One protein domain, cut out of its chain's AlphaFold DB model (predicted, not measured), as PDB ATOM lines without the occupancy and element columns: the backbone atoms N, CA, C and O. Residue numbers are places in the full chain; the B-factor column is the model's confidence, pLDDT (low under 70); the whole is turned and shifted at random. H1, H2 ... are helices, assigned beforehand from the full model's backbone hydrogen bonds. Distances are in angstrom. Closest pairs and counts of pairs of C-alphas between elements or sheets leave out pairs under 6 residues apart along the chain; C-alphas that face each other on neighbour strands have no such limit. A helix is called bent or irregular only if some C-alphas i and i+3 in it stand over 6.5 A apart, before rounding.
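This is residues 270 to 346 of the 351 residues of an uncharacterized protein of Vanilla planifolia (UniProt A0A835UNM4). Five helices make an open, roughly triangular frame: the long helix H5 is one side, H4 makes a corner with its first part, and H3 and H2 lead back on the other side toward the last part of H5, where H1 packs on it. The middle of the frame, between H3, H4 and H5, is empty, with H3 apart from H5. The printed part has 77 residues with five named helices in the order H1, H2, H3, H4, H5 and no named strand; the class is all helix. It is only just loose, close to compact, with a radius of gyration of the C-alphas of 14.1 A, and its spans of 39 by 26 by 18 A make it only just elongated.

H1 covers residues 270 to 275, 8.6 A from first to last C-alpha, and begins with C-alpha 270 at (144.926, 151.286, 168.300). H2 covers residues 277 to 285, 10.4 A; it is neither bent nor irregular, but only just: C-alphas 282 and 285 are 6.0 A apart. H3 covers residues 288 to 294, 9.9 A. H4 covers residues 305 to 316, 16.7 A, and begins with C-alpha 305 at (163.325, 135.885, 157.160). H5 covers residues 320 to 344, 36.0 A, and ends with C-alpha 344 at (156.494, 159.393, 171.106).

H1 touches H5 at a steep tilt of 51 degrees, the same way; the closest C-alphas are those of Met 273 and Ser 339, 5.2 A apart, and H5 touches H1 with residues 335 to 343 alone. H1 and H2 are close but not clearly touching, with the C-alphas of Met 273 and Val 280 closest at 7.3 A. H2 and H5 are also close but not clearly touching, at a shallow tilt of 34 degrees, only just short of steep, opposite ways; their closest C-alphas are those of Val 280 and Trp 335, 6.8 A apart. H2 and H3 touch only at the corner, and only just, with 3 pairs of C-alphas within 8 A; the closest are those of Leu 283 and Phe 289, 5.1 A apart. H3 touches H4, only just about perpendicular at 72 degrees; the C-alphas of Gln 294 and Leu 305 are closest at 6.0 A, and H4 uses residues 305 to 306 alone. H4 touches H5 at a steep tilt of 57 degrees, opposite ways; the C-alphas of Gln 314 and Gly 323 are closest at 3.8 A, and H5 uses residues 320 to 327 alone. In H1, H2, H3, H4 and H5 every O i to N i+4 pair is within hydrogen-bond range.

The two C-alphas farthest apart are those of His 318 and Gly 346, 41.1 A. The printed part has no cut. The links H1 to H2, H2 to H3 and H4 to H5 are tight; H3 to H4, with 10 residues between them, is short, and no link is long. The mean pLDDT of the printed part is 87.3, and no printed residue is under 70.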
ATOM      1  N   PHE A 270     145.683 151.022 169.521       86.88
ATOM      2  CA  PHE A 270     144.926 151.286 168.300       86.88
ATOM      3  C   PHE A 270     144.924 152.772 167.931       86.88
ATOM      4  O   PHE A 270     144.927 153.102 166.748       86.88
ATOM      5  N   GLN A 271     144.964 153.666 168.920       88.69
ATOM      6  CA  GLN A 271     145.077 155.105 168.708       88.69
ATOM      7  C   GLN A 271     146.411 155.459 168.045       88.69
ATOM      8  O   GLN A 271     146.404 156.172 167.043       88.69
ATOM      9  N   TRP A 272     147.534 154.928 168.541       90.88
ATOM     10  CA  TRP A 272     148.852 155.149 167.937       90.88
ATOM     11  C   TRP A 272     148.905 154.681 166.487       90.88
ATOM     12  O   TRP A 272     149.347 155.423 165.607       90.88
ATOM     13  N   MET A 273     148.404 153.471 166.232       89.75
ATOM     14  CA  MET A 273     148.311 152.924 164.881       89.75
ATOM     15  C   MET A 273     147.411 153.786 163.982       89.75
ATOM     16  O   MET A 273     147.752 154.032 162.830       89.75
ATOM     17  N   GLY A 274     146.291 154.292 164.508       88.50
ATOM     18  CA  GLY A 274     145.374 155.171 163.780       88.50
ATOM     19  C   GLY A 274     145.970 156.541 163.442       88.50
ATOM     20  O   GLY A 274     145.796 157.027 162.328       88.50
ATOM     21  N   MET A 275     146.717 157.151 164.364       88.56
ATOM     22  CA  MET A 275     147.375 158.447 164.146       88.56
ATOM     23  C   MET A 275     148.508 158.378 163.111       88.56
ATOM     24  O   MET A 275     148.794 159.380 162.457       88.56
ATOM     25  N   ASN A 276     149.102 157.196 162.925       91.19
ATOM     26  CA  ASN A 276     150.155 156.920 161.945       91.19
ATOM     27  C   ASN A 276     149.692 155.998 160.802       91.19
ATOM     28  O   ASN A 276     150.514 155.370 160.128       91.19
ATOM     29  N   ALA A 277     148.380 155.931 160.552       89.00
ATOM     30  CA  ALA A 277     147.784 154.952 159.644       89.00
ATOM     31  C   ALA A 277     148.358 155.000 158.220       89.00
ATOM     32  O   ALA A 277     148.460 153.957 157.582       89.00
ATOM     33  N   LEU A 278     148.769 156.173 157.724       86.56
ATOM     34  CA  LEU A 278     149.322 156.317 156.373       86.56
ATOM     35  C   LEU A 278     150.671 155.605 156.207       86.56
ATOM     36  O   LEU A 278     150.870 154.893 155.226       86.56
ATOM     37  N   ILE A 279     151.582 155.743 157.175       88.69
ATOM     38  CA  ILE A 279     152.880 155.051 157.147       88.69
ATOM     39  C   ILE A 279     152.661 153.549 157.255       88.69
ATOM     40  O   ILE A 279     153.228 152.788 156.475       88.69
ATOM     41  N   VAL A 280     151.818 153.126 158.202       89.50
ATOM     42  CA  VAL A 280     151.497 151.708 158.402       89.50
ATOM     43  C   VAL A 280     150.878 151.129 157.131       89.50
ATOM     44  O   VAL A 280     151.259 150.049 156.696       89.50
ATOM     45  N   TYR A 281     149.983 151.867 156.475       85.50
ATOM     46  CA  TYR A 281     149.394 151.475 155.200       85.50
ATOM     47  C   TYR A 281     150.458 151.284 154.106       85.50
ATOM     48  O   TYR A 281     150.490 150.241 153.453       85.50
ATOM     49  N   VAL A 282     151.352 152.261 153.922       85.31
ATOM     50  CA  VAL A 282     152.404 152.208 152.895       85.31
ATOM     51  C   VAL A 282     153.406 151.086 153.175       85.31
ATOM     52  O   VAL A 282     153.769 150.348 152.265       85.31
ATOM     53  N   LEU A 283     153.850 150.918 154.418       87.06
ATOM     54  CA  LEU A 283     154.882 149.937 154.742       87.06
ATOM     55  C   LEU A 283     154.329 148.515 154.881       87.06
ATOM     56  O   LEU A 283     154.910 147.585 154.323       87.06
ATOM     57  N   ALA A 284     153.216 148.334 155.594       84.19
ATOM     58  CA  ALA A 284     152.634 147.019 155.844       84.19
ATOM     59  C   ALA A 284     151.759 146.563 154.671       84.19
ATOM     60  O   ALA A 284     152.007 145.532 154.050       84.19
ATOM     61  N   ALA A 285     150.736 147.348 154.329       77.81
ATOM     62  CA  ALA A 285     149.674 146.885 153.441       77.81
ATOM     63  C   ALA A 285     150.065 146.938 151.949       77.81
ATOM     64  O   ALA A 285     149.603 146.102 151.163       77.81
ATOM     65  N   CYS A 286     150.927 147.877 151.536       77.00
ATOM     66  CA  CYS A 286     151.549 147.835 150.202       77.00
ATOM     67  C   CYS A 286     152.708 146.821 150.110       77.00
ATOM     68  O   CYS A 286     153.394 146.785 149.095       77.00
ATOM     69  N   GLU A 287     152.911 145.992 151.142       77.12
ATOM     70  CA  GLU A 287     153.940 144.949 151.235       77.12
ATOM     71  C   GLU A 287     155.393 145.447 151.136       77.12
ATOM     72  O   GLU A 287     156.301 144.626 151.061       77.12
ATOM     73  N   LEU A 288     155.663 146.757 151.202       81.06
ATOM     74  CA  LEU A 288     157.030 147.286 151.089       81.06
ATOM     75  C   LEU A 288     157.961 146.724 152.171       81.06
ATOM     76  O   LEU A 288     159.086 146.323 151.877       81.06
ATOM     77  N   PHE A 289     157.484 146.655 153.414       84.19
ATOM     78  CA  PHE A 289     158.250 146.108 154.526       84.19
ATOM     79  C   PHE A 289     158.413 144.577 154.431       84.19
ATOM     80  O   PHE A 289     159.556 144.116 154.467       84.19
ATOM     81  N   PRO A 290     157.346 143.774 154.219       79.38
ATOM     82  CA  PRO A 290     157.489 142.345 153.940       79.38
ATOM     83  C   PRO A 290     158.430 142.024 152.773       79.38
ATOM     84  O   PRO A 290     159.241 141.110 152.891       79.38
ATOM     85  N   ILE A 291     158.366 142.773 151.666       78.88
ATOM     86  CA  ILE A 291     159.239 142.583 150.496       78.88
ATOM     87  C   ILE A 291     160.697 142.866 150.866       78.88
ATOM     88  O   ILE A 291     161.575 142.065 150.538       78.88
ATOM     89  N   ALA A 292     160.963 143.957 151.589       83.25
ATOM     90  CA  ALA A 292     162.308 144.277 152.056       83.25
ATOM     91  C   ALA A 292     162.873 143.170 152.963       83.25
ATOM     92  O   ALA A 292     164.009 142.741 152.770       83.25
ATOM     93  N   LEU A 293     162.070 142.648 153.900       82.25
ATOM     94  CA  LEU A 293     162.475 141.534 154.764       82.25
ATOM     95  C   LEU A 293     162.676 140.222 153.994       82.25
ATOM     96  O   LEU A 293     163.591 139.464 154.308       82.25
ATOM     97  N   GLN A 294     161.849 139.950 152.982       77.81
ATOM     98  CA  GLN A 294     161.993 138.770 152.125       77.81
ATOM     99  C   GLN A 294     163.274 138.800 151.286       77.81
ATOM    100  O   GLN A 294     163.812 137.737 150.975       77.81
ATOM    101  N   GLY A 295     163.783 139.992 150.954       78.12
ATOM    102  CA  GLY A 295     165.064 140.165 150.265       78.12
ATOM    103  C   GLY A 295     166.251 139.569 151.030       78.12
ATOM    104  O   GLY A 295     167.234 139.159 150.416       78.12
ATOM    105  N   PHE A 296     166.141 139.439 152.354       82.38
ATOM    106  CA  PHE A 296     167.124 138.751 153.184       82.38
ATOM    107  C   PHE A 296     166.778 137.258 153.283       82.38
ATOM    108  O   PHE A 296     165.884 136.846 154.029       82.38
ATOM    109  N   TYR A 297     167.504 136.428 152.531       84.38
ATOM    110  CA  TYR A 297     167.329 134.974 152.520       84.38
ATOM    111  C   TYR A 297     168.628 134.221 152.796       84.38
ATOM    112  O   TYR A 297     169.726 134.683 152.487       84.38
ATOM    113  N   TRP A 298     168.504 133.017 153.363       80.75
ATOM    114  CA  TRP A 298     169.646 132.162 153.674       80.75
ATOM    115  C   TRP A 298     169.781 131.022 152.668       80.75
ATOM    116  O   TRP A 298     168.990 130.076 152.679       80.75
ATOM    117  N   LYS A 299     170.822 131.080 151.825       84.62
ATOM    118  CA  LYS A 299     171.170 130.124 150.746       84.62
ATOM    119  C   LYS A 299     170.124 129.981 149.629       84.62
ATOM    120  O   LYS A 299     170.491 130.030 148.463       84.62
ATOM    121  N   LYS A 300     168.844 129.791 149.962       80.88
ATOM    122  CA  LYS A 300     167.727 129.628 149.022       80.88
ATOM    123  C   LYS A 300     166.674 130.721 149.242       80.88
ATOM    124  O   LYS A 300     166.322 130.953 150.398       80.88
ATOM    125  N   PRO A 301     166.094 131.311 148.179       77.44
ATOM    126  CA  PRO A 301     165.031 132.322 148.293       77.44
ATOM    127  C   PRO A 301     163.780 131.860 149.058       77.44
ATOM    128  O   PRO A 301     163.059 132.671 149.636       77.44
ATOM    129  N   SER A 302     163.528 130.546 149.107       75.69
ATOM    130  CA  SER A 302     162.453 129.955 149.914       75.69
ATOM    131  C   SER A 302     162.660 130.140 151.422       75.69
ATOM    132  O   SER A 302     161.686 130.176 152.170       75.69
ATOM    133  N   ASN A 303     163.914 130.268 151.866       81.56
ATOM    134  CA  ASN A 303     164.310 130.403 153.266       81.56
ATOM    135  C   ASN A 303     164.602 131.873 153.584       81.56
ATOM    136  O   ASN A 303     165.721 132.240 153.950       81.56
ATOM    137  N   ASN A 304     163.596 132.719 153.384       85.25
ATOM    138  CA  ASN A 304     163.650 134.127 153.758       85.25
ATOM    139  C   ASN A 304     163.249 134.346 155.227       85.25
ATOM    140  O   ASN A 304     162.677 133.459 155.867       85.25
ATOM    141  N   LEU A 305     163.562 135.533 155.755       82.81
ATOM    142  CA  LEU A 305     163.325 135.885 157.160       82.81
ATOM    143  C   LEU A 305     161.846 135.745 157.569       82.81
ATOM    144  O   LEU A 305     161.545 135.256 158.657       82.81
ATOM    145  N   VAL A 306     160.930 136.125 156.673       83.62
ATOM    146  CA  VAL A 306     159.478 136.063 156.902       83.62
ATOM    147  C   VAL A 306     159.025 134.609 157.052       83.62
ATOM    148  O   VAL A 306     158.482 134.240 158.091       83.62
ATOM    149  N   ASN A 307     159.346 133.757 156.077       83.25
ATOM    150  CA  ASN A 307     159.011 132.332 156.096       83.25
ATOM    151  C   ASN A 307     159.626 131.615 157.304       83.25
ATOM    152  O   ASN A 307     159.000 130.730 157.885       83.25
ATOM    153  N   LEU A 308     160.846 131.997 157.700       85.75
ATOM    154  CA  LEU A 308     161.501 131.443 158.881       85.75
ATOM    155  C   LEU A 308     160.732 131.800 160.158       85.75
ATOM    156  O   LEU A 308     160.461 130.919 160.972       85.75
ATOM    157  N   SER A 309     160.356 133.071 160.319       85.75
ATOM    158  CA  SER A 309     159.596 133.535 161.484       85.75
ATOM    159  C   SER A 309     158.200 132.903 161.566       85.75
ATOM    160  O   SER A 309     157.779 132.480 162.644       85.75
ATOM    161  N   GLU A 310     157.520 132.734 160.429       87.00
ATOM    162  CA  GLU A 310     156.234 132.038 160.366       87.00
ATOM    163  C   GLU A 310     156.394 130.549 160.710       87.00
ATOM    164  O   GLU A 310     155.686 130.027 161.572       87.00
ATOM    165  N   SER A 311     157.371 129.864 160.105       87.12
ATOM    166  CA  SER A 311     157.639 128.445 160.369       87.12
ATOM    167  C   SER A 311     158.043 128.187 161.822       87.12
ATOM    168  O   SER A 311     157.712 127.132 162.371       87.12
ATOM    169  N   PHE A 312     158.737 129.130 162.458       90.25
ATOM    170  CA  PHE A 312     159.091 129.053 163.871       90.25
ATOM    171  C   PHE A 312     157.837 129.072 164.754       90.25
ATOM    172  O   PHE A 312     157.662 128.187 165.593       90.25
ATOM    173  N   LEU A 313     156.906 129.999 164.505       90.31
ATOM    174  CA  LEU A 313     155.632 130.067 165.233       90.31
ATOM    175  C   LEU A 313     154.729 128.858 164.960       90.31
ATOM    176  O   LEU A 313     154.089 128.351 165.881       90.31
ATOM    177  N   GLN A 314     154.715 128.344 163.726       92.75
ATOM    178  CA  GLN A 314     154.018 127.096 163.388       92.75
ATOM    179  C   GLN A 314     154.583 125.889 164.145       92.75
ATOM    180  O   GLN A 314     153.810 125.027 164.566       92.75
ATOM    181  N   THR A 315     155.903 125.844 164.348       91.44
ATOM    182  CA  THR A 315     156.566 124.787 165.125       91.44
ATOM    183  C   THR A 315     156.221 124.885 166.609       91.44
ATOM    184  O   THR A 315     155.806 123.891 167.193       91.44
ATOM    185  N   ILE A 316     156.310 126.080 167.211       93.62
ATOM    186  CA  ILE A 316     155.965 126.298 168.631       93.62
ATOM    187  C   ILE A 316     154.513 125.888 168.910       93.62
ATOM    188  O   ILE A 316     154.232 125.174 169.872       93.62
ATOM    189  N   LEU A 317     153.582 126.319 168.056       91.38
ATOM    190  CA  LEU A 317     152.153 126.065 168.244       91.38
ATOM    191  C   LEU A 317     151.692 124.704 167.706       91.38
ATOM    192  O   LEU A 317     150.499 124.410 167.764       91.38
ATOM    193  N   HIS A 318     152.607 123.881 167.179       91.56
ATOM    194  CA  HIS A 318     152.332 122.555 166.609       91.56
ATOM    195  C   HIS A 318     151.169 122.540 165.597       91.56
ATOM    196  O   HIS A 318     150.473 121.539 165.420       91.56
ATOM    197  N   SER A 319     150.913 123.665 164.930       92.38
ATOM    198  CA  SER A 319     149.785 123.814 164.020       92.38
ATOM    199  C   SER A 319     150.051 124.910 163.006       92.38
ATOM    200  O   SER A 319     150.348 126.048 163.366       92.38
ATOM    201  N   LYS A 320     149.858 124.589 161.723       87.62
ATOM    202  CA  LYS A 320     150.015 125.560 160.633       87.62
ATOM    203  C   LYS A 320     149.036 126.727 160.769       87.62
ATOM    204  O   LYS A 320     149.447 127.876 160.715       87.62
ATOM    205  N   LYS A 321     147.751 126.440 161.016       87.88
ATOM    206  CA  LYS A 321     146.699 127.471 161.094       87.88
ATOM    207  C   LYS A 321     146.915 128.424 162.271       87.88
ATOM    208  O   LYS A 321     146.894 129.636 162.084       87.88
ATOM    209  N   TRP A 322     147.144 127.881 163.468       90.62
ATOM    210  CA  TRP A 322     147.368 128.696 164.666       90.62
ATOM    211  C   TRP A 322     148.729 129.398 164.645       90.62
ATOM    212  O   TRP A 322     148.821 130.536 165.093       90.62
ATOM    213  N   GLY A 323     149.754 128.770 164.062       91.06
ATOM    214  CA  GLY A 323     151.060 129.378 163.809       91.06
ATOM    215  C   GLY A 323     150.984 130.613 162.923       91.06
ATOM    216  O   GLY A 323     151.452 131.678 163.318       91.06
ATOM    217  N   THR A 324     150.334 130.501 161.761       88.81
ATOM    218  CA  THR A 324     150.122 131.641 160.857       88.81
ATOM    219  C   THR A 324     149.249 132.719 161.506       88.81
ATOM    220  O   THR A 324     149.539 133.902 161.374       88.81
ATOM    221  N   LEU A 325     148.216 132.342 162.272       91.94
ATOM    222  CA  LEU A 325     147.405 133.306 163.023       91.94
ATOM    223  C   LEU A 325     148.254 134.086 164.044       91.94
ATOM    224  O   LEU A 325     148.160 135.309 164.124       91.94
ATOM    225  N   ALA A 326     149.096 133.391 164.811       92.12
ATOM    226  CA  ALA A 326     149.990 134.018 165.776       92.12
ATOM    227  C   ALA A 326     151.014 134.931 165.093       92.12
ATOM    228  O   ALA A 326     151.263 136.027 165.587       92.12
ATOM    229  N   PHE A 327     151.548 134.521 163.939       90.12
ATOM    230  CA  PHE A 327     152.431 135.354 163.124       90.12
ATOM    231  C   PHE A 327     151.763 136.685 162.746       90.12
ATOM    232  O   PHE A 327     152.330 137.747 162.996       90.12
ATOM    233  N   VAL A 328     150.515 136.640 162.269       89.81
ATOM    234  CA  VAL A 328     149.741 137.849 161.941       89.81
ATOM    235  C   VAL A 328     149.505 138.728 163.175       89.81
ATOM    236  O   VAL A 328     149.628 139.949 163.095       89.81
ATOM    237  N   PHE A 329     149.204 138.148 164.341       91.50
ATOM    238  CA  PHE A 329     149.050 138.932 165.572       91.50
ATOM    239  C   PHE A 329     150.349 139.603 166.024       91.50
ATOM    240  O   PHE A 329     150.312 140.745 166.484       91.50
ATOM    241  N   VAL A 330     151.489 138.923 165.881       91.75
ATOM    242  CA  VAL A 330     152.810 139.501 166.166       91.75
ATOM    243  C   VAL A 330     153.103 140.653 165.211       91.75
ATOM    244  O   VAL A 330     153.583 141.692 165.657       91.75
ATOM    245  N   GLU A 331     152.764 140.520 163.929       89.06
ATOM    246  CA  GLU A 331     152.913 141.598 162.949       89.06
ATOM    247  C   GLU A 331     152.037 142.816 163.295       89.06
ATOM    248  O   GLU A 331     152.520 143.949 163.293       89.06
ATOM    249  N   ILE A 332     150.773 142.601 163.673       90.31
ATOM    250  CA  ILE A 332     149.883 143.683 164.131       90.31
ATOM    251  C   ILE A 332     150.464 144.366 165.374       90.31
ATOM    252  O   ILE A 332     150.512 145.595 165.443       90.31
ATOM    253  N   LEU A 333     150.935 143.590 166.355       92.31
ATOM    254  CA  LEU A 333     151.543 144.131 167.568       92.31
ATOM    255  C   LEU A 333     152.814 144.932 167.254       92.31
ATOM    256  O   LEU A 333     152.996 146.018 167.803       92.31
ATOM    257  N   PHE A 334     153.658 144.430 166.353       92.62
ATOM    258  CA  PHE A 334     154.845 145.131 165.872       92.62
ATOM    259  C   PHE A 334     154.476 146.502 165.294       92.62
ATOM    260  O   PHE A 334     155.059 147.505 165.701       92.62
ATOM    261  N   TRP A 335     153.462 146.577 164.427       92.56
ATOM    262  CA  TRP A 335     153.015 147.849 163.852       92.56
ATOM    263  C   TRP A 335     152.381 148.793 164.876       92.56
ATOM    264  O   TRP A 335     152.601 150.004 164.793       92.56
ATOM    265  N   CYS A 336     151.663 148.276 165.875       92.00
ATOM    266  CA  CYS A 336     151.176 149.080 166.998       92.00
ATOM    267  C   CYS A 336     152.332 149.711 167.789       92.00
ATOM    268  O   CYS A 336     152.287 150.900 168.101       92.00
ATOM    269  N   LEU A 337     153.387 148.943 168.085       93.31
ATOM    270  CA  LEU A 337     154.562 149.432 168.813       93.31
ATOM    271  C   LEU A 337     155.399 150.404 167.974       93.31
ATOM    272  O   LEU A 337     155.805 151.449 168.480       93.31
ATOM    273  N   ALA A 338     155.612 150.106 166.691       92.88
ATOM    274  CA  ALA A 338     156.296 151.001 165.761       92.88
ATOM    275  C   ALA A 338     155.556 152.343 165.643       92.88
ATOM    276  O   ALA A 338     156.172 153.406 165.699       92.88
ATOM    277  N   SER A 339     154.224 152.303 165.569       92.50
ATOM    278  CA  SER A 339     153.393 153.511 165.569       92.50
ATOM    279  C   SER A 339     153.462 154.265 166.896       92.50
ATOM    280  O   SER A 339     153.499 155.491 166.889       92.50
ATOM    281  N   GLY A 340     153.532 153.558 168.029       91.94
ATOM    282  CA  GLY A 340     153.748 154.170 169.344       91.94
ATOM    283  C   GLY A 340     155.107 154.865 169.455       91.94
ATOM    284  O   GLY A 340     155.202 155.958 170.002       91.94
ATOM    285  N   PHE A 341     156.162 154.295 168.868       93.50
ATOM    286  CA  PHE A 341     157.467 154.954 168.791       93.50
ATOM    287  C   PHE A 341     157.417 156.244 167.956       93.50
ATOM    288  O   PHE A 341     157.983 157.260 168.363       93.50
ATOM    289  N   LEU A 342     156.719 156.227 166.815       92.75
ATOM    290  CA  LEU A 342     156.517 157.418 165.983       92.75
ATOM    291  C   LEU A 342     155.734 158.509 166.726       92.75
ATOM    292  O   LEU A 342     156.134 159.673 166.702       92.75
ATOM    293  N   ASP A 343     154.678 158.116 167.444       90.94
ATOM    294  CA  ASP A 343     153.870 158.989 168.305       90.94
ATOM    295  C   ASP A 343     154.719 159.653 169.400       90.94
ATOM    296  O   ASP A 343     154.725 160.878 169.531       90.94
ATOM    297  N   MET A 344     155.553 158.875 170.103       91.06
ATOM    298  CA  MET A 344     156.494 159.393 171.106       91.06
ATOM    299  C   MET A 344     157.511 160.387 170.530       91.06
ATOM    300  O   MET A 344     158.006 161.255 171.248       91.06
ATOM    301  N   LYS A 345     157.852 160.260 169.244       93.12
ATOM    302  CA  LYS A 345     158.737 161.190 168.529       93.12
ATOM    303  C   LYS A 345     157.998 162.377 167.907       93.12
ATOM    304  O   LYS A 345     158.654 163.252 167.352       93.12
ATOM    305  N   GLY A 346     156.667 162.425 168.000       89.88
ATOM    306  CA  GLY A 346     155.845 163.475 167.403       89.88
ATOM    307  C   GLY A 346     155.848 163.468 165.871       89.88
ATOM    308  O   GLY A 346     155.577 164.498 165.256       89.88
TER     309      GLY A 346